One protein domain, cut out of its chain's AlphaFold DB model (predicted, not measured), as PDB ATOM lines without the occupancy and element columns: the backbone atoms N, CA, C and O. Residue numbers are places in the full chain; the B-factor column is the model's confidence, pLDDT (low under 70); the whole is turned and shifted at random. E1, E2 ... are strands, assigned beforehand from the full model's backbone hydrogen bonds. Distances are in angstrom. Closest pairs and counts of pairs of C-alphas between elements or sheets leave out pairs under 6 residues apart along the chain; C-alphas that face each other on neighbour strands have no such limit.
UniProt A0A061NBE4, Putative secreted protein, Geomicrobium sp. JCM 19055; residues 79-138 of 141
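What this domain is: This is residues 79 to 138 of the 141 residues of the protein "Putative secreted protein" of Geomicrobium sp. JCM 19055 (UniProt A0A061NBE4). With little regular structure, this is a flat domain, mostly loops, round a small sheet: bent strand E2 pairs first with E1, as a hairpin, then farther along with E3, and residues 127 to 128 pair antiparallel with E3. The printed part has 60 residues, 15 of them in three named strands, in the order E1, E2, E3, with no named helix: all strand. The sheet, order E1, E2, E3, is mixed. The whole is only just compact, close to loose, with a radius of gyration of the C-alphas of 12.3 A and spans of 32 by 28 by 13 A.

Where its parts are: E1, residues 79 to 81, begins at C-alpha 79 (218.142, 262.429, 308.467). E2, residues 86 to 93, is 19.6 A long and bends by 53 degrees at Pro 89. E3, residues 110 to 113, 9.9 A, ends at C-alpha 113 (212.436, 250.396, 304.243).

How they stand to each other: E2 is antiparallel to E1, at 147 degrees, with N 79 and O 88 2.9 A apart. E2 is parallel to E3, at 38 degrees, with N 91 and O 110 2.8 A apart.

The domain as a whole: The farthest C-alphas, of Ile 122 and Thr 135, are 37.8 A apart. The printed part has no cut; E2 to E3 is a long link. No printed residue is under 70 in pLDDT.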
ATOM      1  N   ILE A  79     216.936 262.333 309.294       97.38
ATOM      2  CA  ILE A  79     218.142 262.429 308.467       97.38
ATOM      3  C   ILE A  79     218.536 263.893 308.291       97.38
ATOM      4  O   ILE A  79     217.695 264.744 308.032       97.38
ATOM      5  N   SER A  80     219.837 264.172 308.395       97.81
ATOM      6  CA  SER A  80     220.405 265.500 308.166       97.81
ATOM      7  C   SER A  80     221.513 265.420 307.120       97.81
ATOM      8  O   SER A  80     222.496 264.700 307.312       97.81
ATOM      9  N   ILE A  81     221.396 266.205 306.047       97.56
ATOM     10  CA  ILE A  81     222.412 266.360 304.994       97.56
ATOM     11  C   ILE A  81     222.735 267.858 304.858       97.56
ATOM     12  O   ILE A  81     222.142 268.554 304.029       97.56
ATOM     13  N   PRO A  82     223.678 268.393 305.661       97.75
ATOM     14  CA  PRO A  82     223.876 269.839 305.789       97.75
ATOM     15  C   PRO A  82     224.248 270.555 304.487       97.75
ATOM     16  O   PRO A  82     223.832 271.687 304.267       97.75
ATOM     17  N   THR A  83     225.013 269.903 303.609       98.06
ATOM     18  CA  THR A  83     225.438 270.474 302.318       98.06
ATOM     19  C   THR A  83     224.295 270.645 301.324       98.06
ATOM     20  O   THR A  83     224.442 271.405 300.374       98.06
ATOM     21  N   LEU A  84     223.189 269.929 301.536       95.69
ATOM     22  CA  LEU A  84     221.958 270.035 300.757       95.69
ATOM     23  C   LEU A  84     220.858 270.780 301.527       95.69
ATOM     24  O   LEU A  84     219.741 270.880 301.040       95.69
ATOM     25  N   ASN A  85     221.159 271.291 302.728       95.56
ATOM     26  CA  ASN A  85     220.183 271.918 303.618       95.56
ATOM     27  C   ASN A  85     218.975 271.018 303.957       95.56
ATOM     28  O   ASN A  85     217.881 271.524 304.184       95.56
ATOM     29  N   ILE A  86     219.190 269.701 304.037       97.69
ATOM     30  CA  ILE A  86     218.153 268.726 304.396       97.69
ATOM     31  C   ILE A  86     218.216 268.439 305.897       97.69
ATOM     32  O   ILE A  86     219.276 268.072 306.408       97.69
ATOM     33  N   ASP A  87     217.073 268.556 306.564       98.00
ATOM     34  CA  ASP A  87     216.779 268.016 307.894       98.00
ATOM     35  C   ASP A  87     215.329 267.525 307.860       98.00
ATOM     36  O   ASP A  87     214.407 268.336 307.754       98.00
ATOM     37  N   ALA A  88     215.138 266.207 307.831       98.25
ATOM     38  CA  ALA A  88     213.846 265.595 307.535       98.25
ATOM     39  C   ALA A  88     213.518 264.453 308.506       98.25
ATOM     40  O   ALA A  88     214.415 263.682 308.880       98.25
ATOM     41  N   PRO A  89     212.245 264.310 308.918       98.50
ATOM     42  CA  PRO A  89     211.799 263.169 309.705       98.50
ATOM     43  C   PRO A  89     211.832 261.884 308.869       98.50
ATOM     44  O   PRO A  89     211.679 261.900 307.646       98.50
ATOM     45  N   ILE A  90     212.024 260.755 309.552       98.50
ATOM     46  CA  ILE A  90     211.968 259.430 308.933       98.50
ATOM     47  C   ILE A  90     210.701 258.705 309.376       98.50
ATOM     48  O   ILE A  90     210.395 258.644 310.568       98.50
ATOM     49  N   VAL A  91     210.002 258.118 308.408       98.38
ATOM     50  CA  VAL A  91     208.851 257.235 308.605       98.38
ATOM     51  C   VAL A  91     209.178 255.825 308.122       98.38
ATOM     52  O   VAL A  91     209.990 255.633 307.218       98.38
ATOM     53  N   GLU A  92     208.553 254.818 308.720       97.94
ATOM     54  CA  GLU A  92     208.678 253.431 308.268       97.94
ATOM     55  C   GLU A  92     207.809 253.204 307.026       97.94
ATOM     56  O   GLU A  92     206.626 253.548 307.008       97.94
ATOM     57  N   VAL A  93     208.385 252.599 305.988       98.19
ATOM     58  CA  VAL A  93     207.659 252.143 304.799       98.19
ATOM     59  C   VAL A  93     207.917 250.659 304.560       98.19
ATOM     60  O   VAL A  93     209.017 250.149 304.772       98.19
ATOM     61  N   GLY A  94     206.879 249.956 304.114       97.62
ATOM     62  CA  GLY A  94     206.932 248.527 303.826       97.62
ATOM     63  C   GLY A  94     207.073 248.220 302.339       97.62
ATOM     64  O   GLY A  94     207.486 249.053 301.529       97.62
ATOM     65  N   GLN A  95     206.682 247.004 301.975       97.88
ATOM     66  CA  GLN A  95     206.514 246.583 300.591       97.88
ATOM     67  C   GLN A  95     205.027 246.634 300.219       97.88
ATOM     68  O   GLN A  95     204.171 246.217 300.996       97.88
ATOM     69  N   LEU A  96     204.721 247.152 299.034       97.69
ATOM     70  CA  LEU A  96     203.375 247.152 298.466       97.69
ATOM     71  C   LEU A  96     203.024 245.762 297.909       97.69
ATOM     72  O   LEU A  96     203.912 244.983 297.564       97.69
ATOM     73  N   ASP A  97     201.734 245.482 297.701       97.75
ATOM     74  CA  ASP A  97     201.246 244.198 297.151       97.75
ATOM     75  C   ASP A  97     201.856 243.831 295.785       97.75
ATOM     76  O   ASP A  97     201.925 242.666 295.401       97.75
ATOM     77  N   ASN A  98     202.305 244.834 295.030       97.38
ATOM     78  CA  ASN A  98     202.963 244.664 293.735       97.38
ATOM     79  C   ASN A  98     204.487 244.442 293.839       97.38
ATOM     80  O   ASN A  98     205.171 244.442 292.818       97.38
ATOM     81  N   GLY A  99     205.022 244.287 295.053       96.81
ATOM     82  CA  GLY A  99     206.437 244.044 295.322       96.81
ATOM     83  C   GLY A  99     207.320 245.295 295.336       96.81
ATOM     84  O   GLY A  99     208.515 245.178 295.608       96.81
ATOM     85  N   GLN A 100     206.776 246.484 295.068       97.12
ATOM     86  CA  GLN A 100     207.542 247.729 295.131       97.12
ATOM     87  C   GLN A 100     207.748 248.187 296.577       97.12
ATOM     88  O   GLN A 100     206.918 247.924 297.447       97.12
ATOM     89  N   MET A 101     208.840 248.907 296.826       97.00
ATOM     90  CA  MET A 101     209.038 249.625 298.084       97.00
ATOM     91  C   MET A 101     207.986 250.738 298.206       97.00
ATOM     92  O   MET A 101     207.700 251.434 297.231       97.00
ATOM     93  N   GLY A 102     207.404 250.895 299.394       97.44
ATOM     94  CA  GLY A 102     206.556 252.036 299.715       97.44
ATOM     95  C   GLY A 102     207.339 253.350 299.687       97.44
ATOM     96  O   GLY A 102     208.563 253.376 299.780       97.44
ATOM     97  N   VAL A 103     206.626 254.460 299.570       96.69
ATOM     98  CA  VAL A 103     207.200 255.813 299.590       96.69
ATOM     99  C   VAL A 103     206.494 256.631 300.669       96.69
ATOM    100  O   VAL A 103     205.365 256.282 301.021       96.69
ATOM    101  N   PRO A 104     207.129 257.679 301.219       97.19
ATOM    102  CA  PRO A 104     206.460 258.576 302.158       97.19
ATOM    103  C   PRO A 104     205.235 259.254 301.520       97.19
ATOM    104  O   PRO A 104     205.200 259.494 300.310       97.19
ATOM    105  N   ASP A 105     204.232 259.574 302.342       95.75
ATOM    106  CA  ASP A 105     202.947 260.133 301.893       95.75
ATOM    107  C   ASP A 105     203.045 261.587 301.395       95.75
ATOM    108  O   ASP A 105     202.159 262.059 300.680       95.75
ATOM    109  N   ASN A 106     204.092 262.309 301.793       96.00
ATOM    110  CA  ASN A 106     204.339 263.706 301.446       96.00
ATOM    111  C   ASN A 106     205.822 263.927 301.109       96.00
ATOM    112  O   ASN A 106     206.667 263.093 301.436       96.00
ATOM    113  N   GLY A 107     206.131 265.048 300.458       96.88
ATOM    114  CA  GLY A 107     207.476 265.412 300.030       96.88
ATOM    115  C   GLY A 107     208.425 265.907 301.120       96.88
ATOM    116  O   GLY A 107     209.600 266.085 300.813       96.88
ATOM    117  N   ASP A 108     207.964 266.113 302.354       96.81
ATOM    118  CA  ASP A 108     208.806 266.569 303.468       96.81
ATOM    119  C   ASP A 108     209.439 265.392 304.238       96.81
ATOM    120  O   ASP A 108     210.522 265.525 304.812       96.81
ATOM    121  N   ASP A 109     208.784 264.229 304.229       97.94
ATOM    122  CA  ASP A 109     209.213 263.031 304.951       97.94
ATOM    123  C   ASP A 109     210.146 262.133 304.118       97.94
ATOM    124  O   ASP A 109     210.096 262.081 302.885       97.94
ATOM    125  N   VAL A 110     210.966 261.334 304.809       98.31
ATOM    126  CA  VAL A 110     211.786 260.268 304.211       98.31
ATOM    127  C   VAL A 110     211.295 258.904 304.689       98.31
ATOM    128  O   VAL A 110     211.203 258.645 305.883       98.31
ATOM    129  N   GLY A 111     211.017 257.990 303.766       98.12
ATOM    130  CA  GLY A 111     210.642 256.613 304.078       98.12
ATOM    131  C   GLY A 111     211.864 255.707 304.234       98.12
ATOM    132  O   GLY A 111     212.632 255.557 303.288       98.12
ATOM    133  N   TRP A 112     212.035 255.056 305.383       98.25
ATOM    134  CA  TRP A 112     212.983 253.952 305.566       98.25
ATOM    135  C   TRP A 112     212.295 252.610 305.301       98.25
ATOM    136  O   TRP A 112     211.222 252.345 305.842       98.25
ATOM    137  N   TYR A 113     212.920 251.755 304.487       98.06
ATOM    138  CA  TYR A 113     212.436 250.396 304.243       98.06
ATOM    139  C   TYR A 113     212.631 249.518 305.485       98.06
ATOM    140  O   TYR A 113     213.675 248.879 305.645       98.06
ATOM    141  N   GLU A 114     211.618 249.490 306.351       97.12
ATOM    142  CA  GLU A 114     211.630 248.773 307.633       97.12
ATOM    143  C   GLU A 114     211.920 247.269 307.498       97.12
ATOM    144  O   GLU A 114     212.725 246.770 308.285       97.12
ATOM    145  N   PRO A 115     211.416 246.552 306.468       96.31
ATOM    146  CA  PRO A 115     211.739 245.135 306.293       96.31
ATOM    147  C   PRO A 115     213.219 244.854 305.974       96.31
ATOM    148  O   PRO A 115     213.619 243.690 305.898       96.31
ATOM    149  N   GLY A 116     214.017 245.890 305.689       94.69
ATOM    150  CA  GLY A 116     215.437 245.797 305.359       94.69
ATOM    151  C   GLY A 116     216.373 245.915 306.567       94.69
ATOM    152  O   GLY A 116     215.998 245.725 307.720       94.69
ATOM    153  N   THR A 117     217.640 246.241 306.293       94.75
ATOM    154  CA  THR A 117     218.636 246.452 307.356       94.75
ATOM    155  C   THR A 117     218.366 247.777 308.067       94.75
ATOM    156  O   THR A 117     218.174 248.811 307.416       94.75
ATOM    157  N   LYS A 118     218.424 247.776 309.402       94.50
ATOM    158  CA  LYS A 118     218.455 249.013 310.190       94.50
ATOM    159  C   LYS A 118     219.756 249.782 309.944       94.50
ATOM    160  O   LYS A 118     220.819 249.162 309.852       94.50
ATOM    161  N   PRO A 119     219.726 251.123 309.880       94.25
ATOM    162  CA  PRO A 119     220.952 251.909 309.871       94.25
ATOM    163  C   PRO A 119     221.853 251.533 311.052       94.25
ATOM    164  O   PRO A 119     221.374 251.271 312.154       94.25
ATOM    165  N   GLY A 120     223.162 251.463 310.813       91.88
ATOM    166  CA  GLY A 120     224.125 251.005 311.816       91.88
ATOM    167  C   GLY A 120     224.166 249.488 312.022       91.88
ATOM    168  O   GLY A 120     224.990 249.037 312.810       91.88
ATOM    169  N   GLY A 121     223.335 248.704 311.328       90.44
ATOM    170  CA  GLY A 121     223.427 247.246 311.249       90.44
ATOM    171  C   GLY A 121     224.291 246.751 310.088       90.44
ATOM    172  O   GLY A 121     224.782 247.523 309.262       90.44
ATOM    173  N   ILE A 122     224.450 245.432 310.006       88.81
ATOM    174  CA  ILE A 122     225.187 244.775 308.923       88.81
ATOM    175  C   ILE A 122     224.306 244.711 307.674       88.81
ATOM    176  O   ILE A 122     223.367 243.921 307.615       88.81
ATOM    177  N   GLY A 123     224.668 245.467 306.642       90.94
ATOM    178  CA  GLY A 123     223.974 245.463 305.356       90.94
ATOM    179  C   GLY A 123     223.621 246.870 304.896       90.94
ATOM    180  O   GLY A 123     224.107 247.860 305.439       90.94
ATOM    181  N   ASN A 124     222.777 246.953 303.870       95.06
ATOM    182  CA  ASN A 124     222.341 248.230 303.315       95.06
ATOM    183  C   ASN A 124     220.999 248.632 303.934       95.06
ATOM    184  O   ASN A 124     220.017 247.892 303.822       95.06
ATOM    185  N   ALA A 125     220.959 249.816 304.542       96.44
ATOM    186  CA  ALA A 125     219.714 250.496 304.872       96.44
ATOM    187  C   ALA A 125     219.256 251.314 303.657       96.44
ATOM    188  O   ALA A 125     220.057 252.025 303.050       96.44
ATOM    189  N   VAL A 126     217.977 251.203 303.294       97.25
ATOM    190  CA  VAL A 126     217.410 251.866 302.111       97.25
ATOM    191  C   VAL A 126     216.407 252.920 302.558       97.25
ATOM    192  O   VAL A 126     215.512 252.629 303.351       97.25
ATOM    193  N   LEU A 127     216.577 254.140 302.050       97.62
ATOM    194  CA  LEU A 127     215.697 255.274 302.299       97.62
ATOM    195  C   LEU A 127     215.201 255.838 300.961       97.62
ATOM    196  O   LEU A 127     215.947 255.845 299.982       97.62
ATOM    197  N   ALA A 128     213.961 256.316 300.932       97.19
ATOM    198  CA  ALA A 128     213.320 256.921 299.771       97.19
ATOM    199  C   ALA A 128     212.634 258.238 300.155       97.19
ATOM    200  O   ALA A 128     212.103 258.373 301.252       97.19
ATOM    201  N   GLY A 129     212.619 259.197 299.237       97.19
ATOM    202  CA  GLY A 129     211.943 260.484 299.389       97.19
ATOM    203  C   GLY A 129     211.577 261.037 298.017       97.19
ATOM    204  O   GLY A 129     212.103 260.568 297.001       97.19
ATOM    205  N   HIS A 130     210.659 261.996 297.979       97.56
ATOM    206  CA  HIS A 130     210.241 262.625 296.725       97.56
ATOM    207  C   HIS A 130     211.281 263.640 296.234       97.56
ATOM    208  O   HIS A 130     212.028 264.223 297.021       97.56
ATOM    209  N   VAL A 131     211.313 263.855 294.917       96.44
ATOM    210  CA  VAL A 131     212.110 264.917 294.273       96.44
ATOM    211  C   VAL A 131     211.305 266.217 294.221       96.44
ATOM    212  O   VAL A 131     211.822 267.298 294.485       96.44
ATOM    213  N   ASP A 132     210.014 266.117 293.927       95.56
ATOM    214  CA  ASP A 132     209.074 267.224 293.893       95.56
ATOM    215  C   ASP A 132     207.678 266.781 294.338       95.56
ATOM    216  O   ASP A 132     207.379 265.597 294.482       95.56
ATOM    217  N   ASP A 133     206.830 267.773 294.567       92.75
ATOM    218  CA  ASP A 133     205.442 267.626 294.961       92.75
ATOM    219  C   ASP A 133     204.568 268.629 294.200       92.75
ATOM    220  O   ASP A 133     205.034 269.514 293.478       92.75
ATOM    221  N   ARG A 134     203.245 268.553 294.387       91.94
ATOM    222  CA  ARG A 134     202.283 269.440 293.695       91.94
ATOM    223  C   ARG A 134     202.506 270.932 293.972       91.94
ATOM    224  O   ARG A 134     201.951 271.768 293.258       91.94
ATOM    225  N   THR A 135     203.243 271.261 295.028       91.00
ATOM    226  CA  THR A 135     203.508 272.625 295.496       91.00
ATOM    227  C   THR A 135     204.930 273.110 295.220       91.00
ATOM    228  O   THR A 135     205.178 274.301 295.404       91.00
ATOM    229  N   GLY A 136     205.849 272.253 294.761       93.31
ATOM    230  CA  GLY A 136     207.240 272.631 294.507       93.31
ATOM    231  C   GLY A 136     208.251 271.514 294.797       93.31
ATOM    232  O   GLY A 136     207.860 270.354 294.856       93.31
ATOM    233  N   PRO A 137     209.541 271.863 294.955       95.56
ATOM    234  CA  PRO A 137     210.601 270.957 295.407       95.56
ATOM    235  C   PRO A 137     210.242 270.164 296.669       95.56
ATOM    236  O   PRO A 137     209.594 270.716 297.557       95.56
ATOM    237  N   ALA A 138     210.706 268.918 296.758       96.75
ATOM    238  CA  ALA A 138     210.575 268.056 297.934       96.75
ATOM    239  C   ALA A 138     211.950 267.803 298.593       96.75
ATOM    240  O   ALA A 138     212.944 268.447 298.249       96.75
TER     241      ALA A 138